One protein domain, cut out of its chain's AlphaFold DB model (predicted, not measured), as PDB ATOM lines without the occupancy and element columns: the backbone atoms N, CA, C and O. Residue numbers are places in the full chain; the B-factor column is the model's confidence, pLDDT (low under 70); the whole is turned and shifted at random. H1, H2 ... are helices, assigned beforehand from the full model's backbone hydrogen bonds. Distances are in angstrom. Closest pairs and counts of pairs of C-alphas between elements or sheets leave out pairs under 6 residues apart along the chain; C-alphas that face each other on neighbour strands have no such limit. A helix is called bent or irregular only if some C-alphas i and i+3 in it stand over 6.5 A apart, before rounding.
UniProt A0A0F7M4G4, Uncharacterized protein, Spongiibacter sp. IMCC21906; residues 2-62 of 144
ATOM      1  N   ASN A   2      13.625   9.737   9.655       71.31
ATOM      2  CA  ASN A   2      12.332   9.035   9.647       71.31
ATOM      3  C   ASN A   2      12.446   7.734   8.850       71.31
ATOM      4  O   ASN A   2      12.259   7.731   7.634       71.31
ATOM      5  N   PHE A   3      12.767   6.645   9.550       69.88
ATOM      6  CA  PHE A   3      12.898   5.304   8.974       69.88
ATOM      7  C   PHE A   3      11.643   4.848   8.219       69.88
ATOM      8  O   PHE A   3      11.775   4.188   7.196       69.88
ATOM      9  N   GLU A   4      10.450   5.275   8.646       73.62
ATOM     10  CA  GLU A   4       9.182   4.980   7.964       73.62
ATOM     11  C   GLU A   4       9.162   5.494   6.515       73.62
ATOM     12  O   GLU A   4       8.853   4.741   5.601       73.62
ATOM     13  N   ARG A   5       9.589   6.743   6.270       76.38
ATOM     14  CA  ARG A   5       9.645   7.304   4.904       76.38
ATOM     15  C   ARG A   5      10.689   6.615   4.034       76.38
ATOM     16  O   ARG A   5      10.547   6.570   2.817       76.38
ATOM     17  N   TYR A   6      11.778   6.147   4.640       78.88
ATOM     18  CA  TYR A   6      12.819   5.441   3.903       78.88
ATOM     19  C   TYR A   6      12.354   4.031   3.526       78.88
ATOM     20  O   TYR A   6      12.575   3.600   2.400       78.88
ATOM     21  N   PHE A   7      11.672   3.343   4.443       78.25
ATOM     22  CA  PHE A   7      11.061   2.047   4.175       78.25
ATOM     23  C   PHE A   7      10.008   2.143   3.074       78.25
ATOM     24  O   PHE A   7      10.065   1.366   2.135       78.25
ATOM     25  N   ASP A   8       9.136   3.148   3.129       77.38
ATOM     26  CA  ASP A   8       8.101   3.391   2.118       77.38
ATOM     27  C   ASP A   8       8.690   3.620   0.713       77.38
ATOM     28  O   ASP A   8       8.263   3.017  -0.273       77.38
ATOM     29  N   LYS A   9       9.776   4.401   0.623       81.06
ATOM     30  CA  LYS A   9      10.528   4.567  -0.631       81.06
ATOM     31  C   LYS A   9      11.130   3.257  -1.135       81.06
ATOM     32  O   LYS A   9      11.077   2.998  -2.333       81.06
ATOM     33  N   GLN A  10      11.693   2.441  -0.244       77.88
ATOM     34  CA  GLN A  10      12.250   1.138  -0.620       77.88
ATOM     35  C   GLN A  10      11.165   0.171  -1.088       77.88
ATOM     36  O   GLN A  10      11.365  -0.545  -2.063       77.88
ATOM     37  N   LEU A  11      10.010   0.198  -0.433       79.88
ATOM     38  CA  LEU A  11       8.866  -0.636  -0.764       79.88
ATOM     39  C   LEU A  11       8.265  -0.246  -2.120       79.88
ATOM     40  O   LEU A  11       7.916  -1.118  -2.906       79.88
ATOM     41  N   THR A  12       8.254   1.049  -2.439       76.62
ATOM     42  CA  THR A  12       7.852   1.557  -3.760       76.62
ATOM     43  C   THR A  12       8.861   1.192  -4.856       76.62
ATOM     44  O   THR A  12       8.471   0.907  -5.983       76.62
ATOM     45  N   ALA A  13      10.164   1.205  -4.550       76.50
ATOM     46  CA  ALA A  13      11.220   0.964  -5.537       76.50
ATOM     47  C   ALA A  13      11.453  -0.524  -5.844       76.50
ATOM     48  O   ALA A  13      11.732  -0.874  -6.988       76.50
ATOM     49  N   TYR A  14      11.376  -1.389  -4.829       74.75
ATOM     50  CA  TYR A  14      11.723  -2.809  -4.939       74.75
ATOM     51  C   TYR A  14      10.524  -3.753  -4.782       74.75
ATOM     52  O   TYR A  14      10.671  -4.949  -5.022       74.75
ATOM     53  N   GLY A  15       9.356  -3.249  -4.377       74.50
ATOM     54  CA  GLY A  15       8.181  -4.077  -4.109       74.50
ATOM     55  C   GLY A  15       8.346  -4.964  -2.873       74.50
ATOM     56  O   GLY A  15       9.215  -4.729  -2.023       74.50
ATOM     57  N   SER A  16       7.504  -5.998  -2.768       75.94
ATOM     58  CA  SER A  16       7.529  -6.938  -1.640       75.94
ATOM     59  C   SER A  16       8.474  -8.135  -1.851       75.94
ATOM     60  O   SER A  16       8.666  -8.950  -0.941       75.94
ATOM     61  N   ASP A  17       9.150  -8.219  -3.005       76.44
ATOM     62  CA  ASP A  17      10.143  -9.261  -3.267       76.44
ATOM     63  C   ASP A  17      11.478  -8.982  -2.560       76.44
ATOM     64  O   ASP A  17      12.369  -8.272  -3.038       76.44
ATOM     65  N   ILE A  18      11.661  -9.649  -1.420       74.06
ATOM     66  CA  ILE A  18      12.875  -9.608  -0.596       74.06
ATOM     67  C   ILE A  18      14.138  -9.951  -1.412       74.06
ATOM     68  O   ILE A  18      15.227  -9.474  -1.081       74.06
ATOM     69  N   LYS A  19      14.039 -10.750  -2.487       78.12
ATOM     70  CA  LYS A  19      15.190 -11.164  -3.312       78.12
ATOM     71  C   LYS A  19      15.765 -10.048  -4.177       78.12
ATOM     72  O   LYS A  19      16.887 -10.209  -4.660       78.12
ATOM     73  N   VAL A  20      15.058  -8.937  -4.345       78.62
ATOM     74  CA  VAL A  20      15.559  -7.761  -5.075       78.62
ATOM     75  C   VAL A  20      16.150  -6.729  -4.109       78.62
ATOM     76  O   VAL A  20      16.955  -5.884  -4.496       78.62
ATOM     77  N   TRP A  21      15.834  -6.840  -2.816       79.50
ATOM     78  CA  TRP A  21      16.287  -5.884  -1.809       79.50
ATOM     79  C   TRP A  21      17.798  -5.984  -1.559       79.50
ATOM     80  O   TRP A  21      18.366  -7.084  -1.646       79.50
ATOM     81  N   PRO A  22      18.454  -4.870  -1.172       81.75
ATOM     82  CA  PRO A  22      19.850  -4.871  -0.749       81.75
ATOM     83  C   PRO A  22      20.115  -5.878   0.378       81.75
ATOM     84  O   PRO A  22      19.296  -6.070   1.276       81.75
ATOM     85  N   LEU A  23      21.295  -6.495   0.363       82.50
ATOM     86  CA  LEU A  23      21.638  -7.616   1.248       82.50
ATOM     87  C   LEU A  23      21.540  -7.251   2.741       82.50
ATOM     88  O   LEU A  23      20.996  -8.015   3.535       82.50
ATOM     89  N   TRP A  24      21.973  -6.041   3.104       78.19
ATOM     90  CA  TRP A  24      21.854  -5.508   4.465       78.19
ATOM     91  C   TRP A  24      20.396  -5.343   4.903       78.19
ATOM     92  O   TRP A  24      20.047  -5.625   6.046       78.19
ATOM     93  N   TRP A  25      19.522  -4.954   3.977       78.19
ATOM     94  CA  TRP A  25      18.102  -4.808   4.243       78.19
ATOM     95  C   TRP A  25      17.457  -6.155   4.555       78.19
ATOM     96  O   TRP A  25      16.696  -6.228   5.507       78.19
ATOM     97  N   ARG A  26      17.811  -7.238   3.851       79.56
ATOM     98  CA  ARG A  26      17.272  -8.587   4.128       79.56
ATOM     99  C   ARG A  26      17.553  -9.068   5.547       79.56
ATOM    100  O   ARG A  26      16.727  -9.759   6.132       79.56
ATOM    101  N   VAL A  27      18.710  -8.701   6.090       80.44
ATOM    102  CA  VAL A  27      19.119  -9.072   7.452       80.44
ATOM    103  C   VAL A  27      18.378  -8.233   8.495       80.44
ATOM    104  O   VAL A  27      17.959  -8.752   9.526       80.44
ATOM    105  N   VAL A  28      18.179  -6.941   8.225       81.75
ATOM    106  CA  VAL A  28      17.583  -5.998   9.183       81.75
ATOM    107  C   VAL A  28      16.044  -6.019   9.147       81.75
ATOM    108  O   VAL A  28      15.401  -5.812  10.177       81.75
ATOM    109  N   LEU A  29      15.440  -6.338   7.998       78.94
ATOM    110  CA  LEU A  29      13.990  -6.412   7.781       78.94
ATOM    111  C   LEU A  29      13.249  -7.294   8.804       78.94
ATOM    112  O   LEU A  29      12.310  -6.789   9.417       78.94
ATOM    113  N   PRO A  30      13.637  -8.559   9.078       78.25
ATOM    114  CA  PRO A  30      12.922  -9.384  10.055       78.25
ATOM    115  C   PRO A  30      12.976  -8.803  11.474       78.25
ATOM    116  O   PRO A  30      12.035  -8.984  12.248       78.25
ATOM    117  N   LEU A  31      14.047  -8.081  11.818       79.50
ATOM    118  CA  LEU A  31      14.173  -7.400  13.104       79.50
ATOM    119  C   LEU A  31      13.250  -6.173  13.167       79.50
ATOM    120  O   LEU A  31      12.541  -5.983  14.153       79.50
ATOM    121  N   LEU A  32      13.208  -5.380  12.092       77.06
ATOM    122  CA  LEU A  32      12.347  -4.199  11.967       77.06
ATOM    123  C   LEU A  32      10.861  -4.558  11.998       77.06
ATOM    124  O   LEU A  32      10.092  -3.898  12.693       77.06
ATOM    125  N   LEU A  33      10.466  -5.623  11.301       77.94
ATOM    126  CA  LEU A  33       9.084  -6.107  11.291       77.94
ATOM    127  C   LEU A  33       8.652  -6.602  12.680       77.94
ATOM    128  O   LEU A  33       7.506  -6.394  13.073       77.94
ATOM    129  N   LYS A  34       9.562  -7.209  13.455       76.31
ATOM    130  CA  LYS A  34       9.285  -7.617  14.842       76.31
ATOM    131  C   LYS A  34       9.202  -6.438  15.811       76.31
ATOM    132  O   LYS A  34       8.364  -6.460  16.705       76.31
ATOM    133  N   LEU A  35      10.064  -5.431  15.658       76.88
ATOM    134  CA  LEU A  35      10.091  -4.271  16.554       76.88
ATOM    135  C   LEU A  35       8.961  -3.276  16.277       76.88
ATOM    136  O   LEU A  35       8.513  -2.595  17.198       76.88
ATOM    137  N   GLN A  36       8.520  -3.153  15.023       78.69
ATOM    138  CA  GLN A  36       7.557  -2.135  14.618       78.69
ATOM    139  C   GLN A  36       6.324  -2.738  13.933       78.69
ATOM    140  O   GLN A  36       6.343  -3.015  12.730       78.69
ATOM    141  N   PRO A  37       5.190  -2.844  14.650       77.88
ATOM    142  CA  PRO A  37       3.979  -3.458  14.109       77.88
ATOM    143  C   PRO A  37       3.353  -2.656  12.956       77.88
ATOM    144  O   PRO A  37       2.614  -3.216  12.151       77.88
ATOM    145  N   LYS A  38       3.646  -1.351  12.838       77.31
ATOM    146  CA  LYS A  38       3.190  -0.519  11.711       77.31
ATOM    147  C   LYS A  38       3.856  -0.918  10.390       77.31
ATOM    148  O   LYS A  38       3.157  -1.098   9.398       77.31
ATOM    149  N   LEU A  39       5.176  -1.118  10.401       73.75
ATOM    150  CA  LEU A  39       5.941  -1.564   9.231       73.75
ATOM    151  C   LEU A  39       5.532  -2.984   8.824       73.75
ATOM    152  O   LEU A  39       5.380  -3.261   7.639       73.75
ATOM    153  N   ALA A  40       5.271  -3.859   9.802       77.94
ATOM    154  CA  ALA A  40       4.746  -5.198   9.543       77.94
ATOM    155  C   ALA A  40       3.398  -5.175   8.816       77.94
ATOM    156  O   ALA A  40       3.211  -5.904   7.844       77.94
ATOM    157  N   LYS A  41       2.476  -4.299   9.233       79.75
ATOM    158  CA  LYS A  41       1.194  -4.122   8.538       79.75
ATOM    159  C   LYS A  41       1.377  -3.638   7.098       79.75
ATOM    160  O   LYS A  41       0.750  -4.198   6.208       79.75
ATOM    161  N   GLN A  42       2.239  -2.647   6.868       77.69
ATOM    162  CA  GLN A  42       2.523  -2.134   5.520       77.69
ATOM    163  C   GLN A  42       3.146  -3.204   4.617       77.69
ATOM    164  O   GLN A  42       2.729  -3.376   3.476       77.69
ATOM    165  N   TRP A  43       4.097  -3.968   5.154       78.56
ATOM    166  CA  TRP A  43       4.735  -5.074   4.449       78.56
ATOM    167  C   TRP A  43       3.734  -6.164   4.046       78.56
ATOM    168  O   TRP A  43       3.724  -6.611   2.902       78.56
ATOM    169  N   HIS A  44       2.864  -6.580   4.970       80.25
ATOM    170  CA  HIS A  44       1.851  -7.596   4.685       80.25
ATOM    171  C   HIS A  44       0.782  -7.115   3.703       80.25
ATOM    172  O   HIS A  44       0.377  -7.899   2.850       80.25
ATOM    173  N   ALA A  45       0.378  -5.844   3.774       78.56
ATOM    174  CA  ALA A  45      -0.550  -5.260   2.810       78.56
ATOM    175  C   ALA A  45       0.016  -5.315   1.380       78.56
ATOM    176  O   ALA A  45      -0.646  -5.819   0.478       78.56
ATOM    177  N   ALA A  46       1.276  -4.912   1.194       74.94
ATOM    178  CA  ALA A  46       1.929  -4.977  -0.113       74.94
ATOM    179  C   ALA A  46       2.082  -6.415  -0.638       74.94
ATOM    180  O   ALA A  46       1.848  -6.676  -1.815       74.94
ATOM    181  N   LEU A  47       2.411  -7.365   0.245       79.75
ATOM    182  CA  LEU A  47       2.514  -8.786  -0.101       79.75
ATOM    183  C   LEU A  47       1.160  -9.376  -0.538       79.75
ATOM    184  O   LEU A  47       1.100 -10.258  -1.396       79.75
ATOM    185  N   GLU A  48       0.060  -8.935   0.075       79.00
ATOM    186  CA  GLU A  48      -1.287  -9.363  -0.307       79.00
ATOM    187  C   GLU A  48      -1.729  -8.775  -1.644       79.00
ATOM    188  O   GLU A  48      -2.328  -9.505  -2.439       79.00
ATOM    189  N   ASP A  49      -1.425  -7.506  -1.903       76.06
ATOM    190  CA  ASP A  49      -1.745  -6.852  -3.170       76.06
ATOM    191  C   ASP A  49      -0.979  -7.480  -4.337       76.06
ATOM    192  O   ASP A  49      -1.582  -7.782  -5.367       76.06
ATOM    193  N   GLU A  50       0.301  -7.813  -4.156       72.31
ATOM    194  CA  GLU A  50       1.093  -8.510  -5.178       72.31
ATOM    195  C   GLU A  50       0.504  -9.897  -5.490       72.31
ATOM    196  O   GLU A  50       0.239 -10.227  -6.645       72.31
ATOM    197  N   ARG A  51       0.128 -10.672  -4.462       76.56
ATOM    198  CA  ARG A  51      -0.571 -11.960  -4.651       76.56
ATOM    199  C   ARG A  51      -1.961 -11.818  -5.266       76.56
ATOM    200  O   ARG A  51      -2.490 -12.783  -5.824       76.56
ATOM    201  N   ARG A  52      -2.644 -10.687  -5.074       75.06
ATOM    202  CA  ARG A  52      -3.930 -10.409  -5.736       75.06
ATOM    203  C   ARG A  52      -3.698 -10.128  -7.212       75.06
ATOM    204  O   ARG A  52      -4.398 -10.717  -8.029       75.06
ATOM    205  N   MET A  53      -2.690  -9.324  -7.547       70.06
ATOM    206  CA  MET A  53      -2.293  -9.069  -8.931       70.06
ATOM    207  C   MET A  53      -1.864 -10.355  -9.640       70.06
ATOM    208  O   MET A  53      -2.359 -10.630 -10.725       70.06
ATOM    209  N   GLU A  54      -1.043 -11.205  -9.015       71.12
ATOM    210  CA  GLU A  54      -0.658 -12.505  -9.586       71.12
ATOM    211  C   GLU A  54      -1.867 -13.409  -9.851       71.12
ATOM    212  O   GLU A  54      -1.944 -14.062 -10.894       71.12
ATOM    213  N   ARG A  55      -2.846 -13.423  -8.936       73.75
ATOM    214  CA  ARG A  55      -4.103 -14.165  -9.122       73.75
ATOM    215  C   ARG A  55      -4.941 -13.608 -10.268       73.75
ATOM    216  O   ARG A  55      -5.501 -14.386 -11.030       73.75
ATOM    217  N   MET A  56      -5.002 -12.288 -10.424       69.06
ATOM    218  CA  MET A  56      -5.682 -11.667 -11.565       69.06
ATOM    219  C   MET A  56      -4.962 -11.989 -12.881       69.06
ATOM    220  O   MET A  56      -5.607 -12.374 -13.850       69.06
ATOM    221  N   LEU A  57      -3.629 -11.912 -12.903       65.25
ATOM    222  CA  LEU A  57      -2.793 -12.234 -14.065       65.25
ATOM    223  C   LEU A  57      -2.896 -13.704 -14.482       65.25
ATOM    224  O   LEU A  57      -2.898 -13.998 -15.672       65.25
ATOM    225  N   THR A  58      -3.027 -14.627 -13.531       66.44
ATOM    226  CA  THR A  58      -3.251 -16.052 -13.834       66.44
ATOM    227  C   THR A  58      -4.680 -16.359 -14.277       66.44
ATOM    228  O   THR A  58      -4.896 -17.355 -14.962       66.44
ATOM    229  N   GLN A  59      -5.650 -15.516 -13.918       63.38
ATOM    230  CA  GLN A  59      -7.035 -15.616 -14.387       63.38
ATOM    231  C   GLN A  59      -7.265 -14.950 -15.748       63.38
ATOM    232  O   GLN A  59      -8.303 -15.178 -16.369       63.38
ATOM    233  N   LEU A  60      -6.316 -14.144 -16.227       59.28
ATOM    234  CA  LEU A  60      -6.391 -13.559 -17.556       59.28
ATOM    235  C   LEU A  60      -6.202 -14.662 -18.610       59.28
ATOM    236  O   LEU A  60      -5.215 -15.403 -18.557       59.28
ATOM    237  N   PRO A  61      -7.128 -14.794 -19.579       57.09
ATOM    238  CA  PRO A  61      -6.933 -15.713 -20.687       57.09
ATOM    239  C   PRO A  61      -5.629 -15.341 -21.397       57.09
ATOM    240  O   PRO A  61      -5.362 -14.162 -21.631       57.09
ATOM    241  N   GLN A  62      -4.808 -16.345 -21.722       58.34
ATOM    242  CA  GLN A  62      -3.605 -16.136 -22.523       58.34
ATOM    243  C   GLN A  62      -4.012 -15.421 -23.813       58.34
ATOM    244  O   GLN A  62      -4.680 -16.001 -24.667       58.34
TER     245      GLN A  62
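Overview. This is residues 2 to 62 of the 144 residues of an uncharacterized protein of Spongiibacter sp. IMCC21906 (UniProt A0A0F7M4G4). A long helix, H3, makes the longest axis, and its far end, residues 52 to 59, sticks out of a small three-helix body with the tail 60 to 62 beyond it. In that body H2 and H3 meet near their ends as a wide V, and H1 runs loosely side by side with the first part of H3, in nearly the same direction. The printed part has 61 residues with three named helices, in the order H1, H2, H3, and no named strand; its class is all helix. The whole is loose, with a radius of gyration of the C-alphas of 13.2 A, and elongated, its C-alphas spanning 43 by 22 by 18 A.

Arrangement. The longest helix is H3, residues 37 to 59. H2, residues 23 to 35, and H3 touch only at the corner by their link, with residues 32 to 34 of H2 and residues 39 to 40 of H3 alone. The closest C-alphas of the two are those of Leu 33 and Ala 40, 4.8 A apart. H2 and H3 stand at a steep tilt of 64 degrees and run opposite ways. H1, residues 3 to 14, is close to H3 but not clearly touching it; their closest C-alphas, those of Glu 4 and Leu 39, are 7.4 A apart. H1 and H3 run the same way at a shallow tilt of 16 degrees, 15.4 A from centre to centre. H1 and H2 are apart. In H1 and H3 every O i to N i+4 pair is within hydrogen-bond range; in H2 7 of 9 are.

Along the chain. H3 runs for 32.9 A, from C-alpha 37 at (3.979, -3.458, 14.109) to C-alpha 59 at (-7.035, -15.616, -14.387). H2 is 19.5 A from first to last C-alpha and begins at C-alpha 23 at (21.638, -7.616, 1.248). It is irregular, but only just: C-alphas 27 and 30 are 6.7 A apart, and its line is a rough one. H1 is 16.1 A long and begins at C-alpha 3 at (12.898, 5.304, 8.974).

Size, cuts and confidence. The two C-alphas farthest apart, those of Asn 2 and Gln 62, are 43.8 A apart. Residues 52 to 62, of which 52 to 59 belong to H3, stand free; without them the body has 50 residues and spans 25 by 22 by 18 A. The printed part has no cut. The link from H1 to H2 is short, with 8 residues, and the link from H2 to H3 is tight, with 1 residue. The mean pLDDT of the printed part is 75.5, and residue 3 and residues 56 to 62 of this predicted model are under 70.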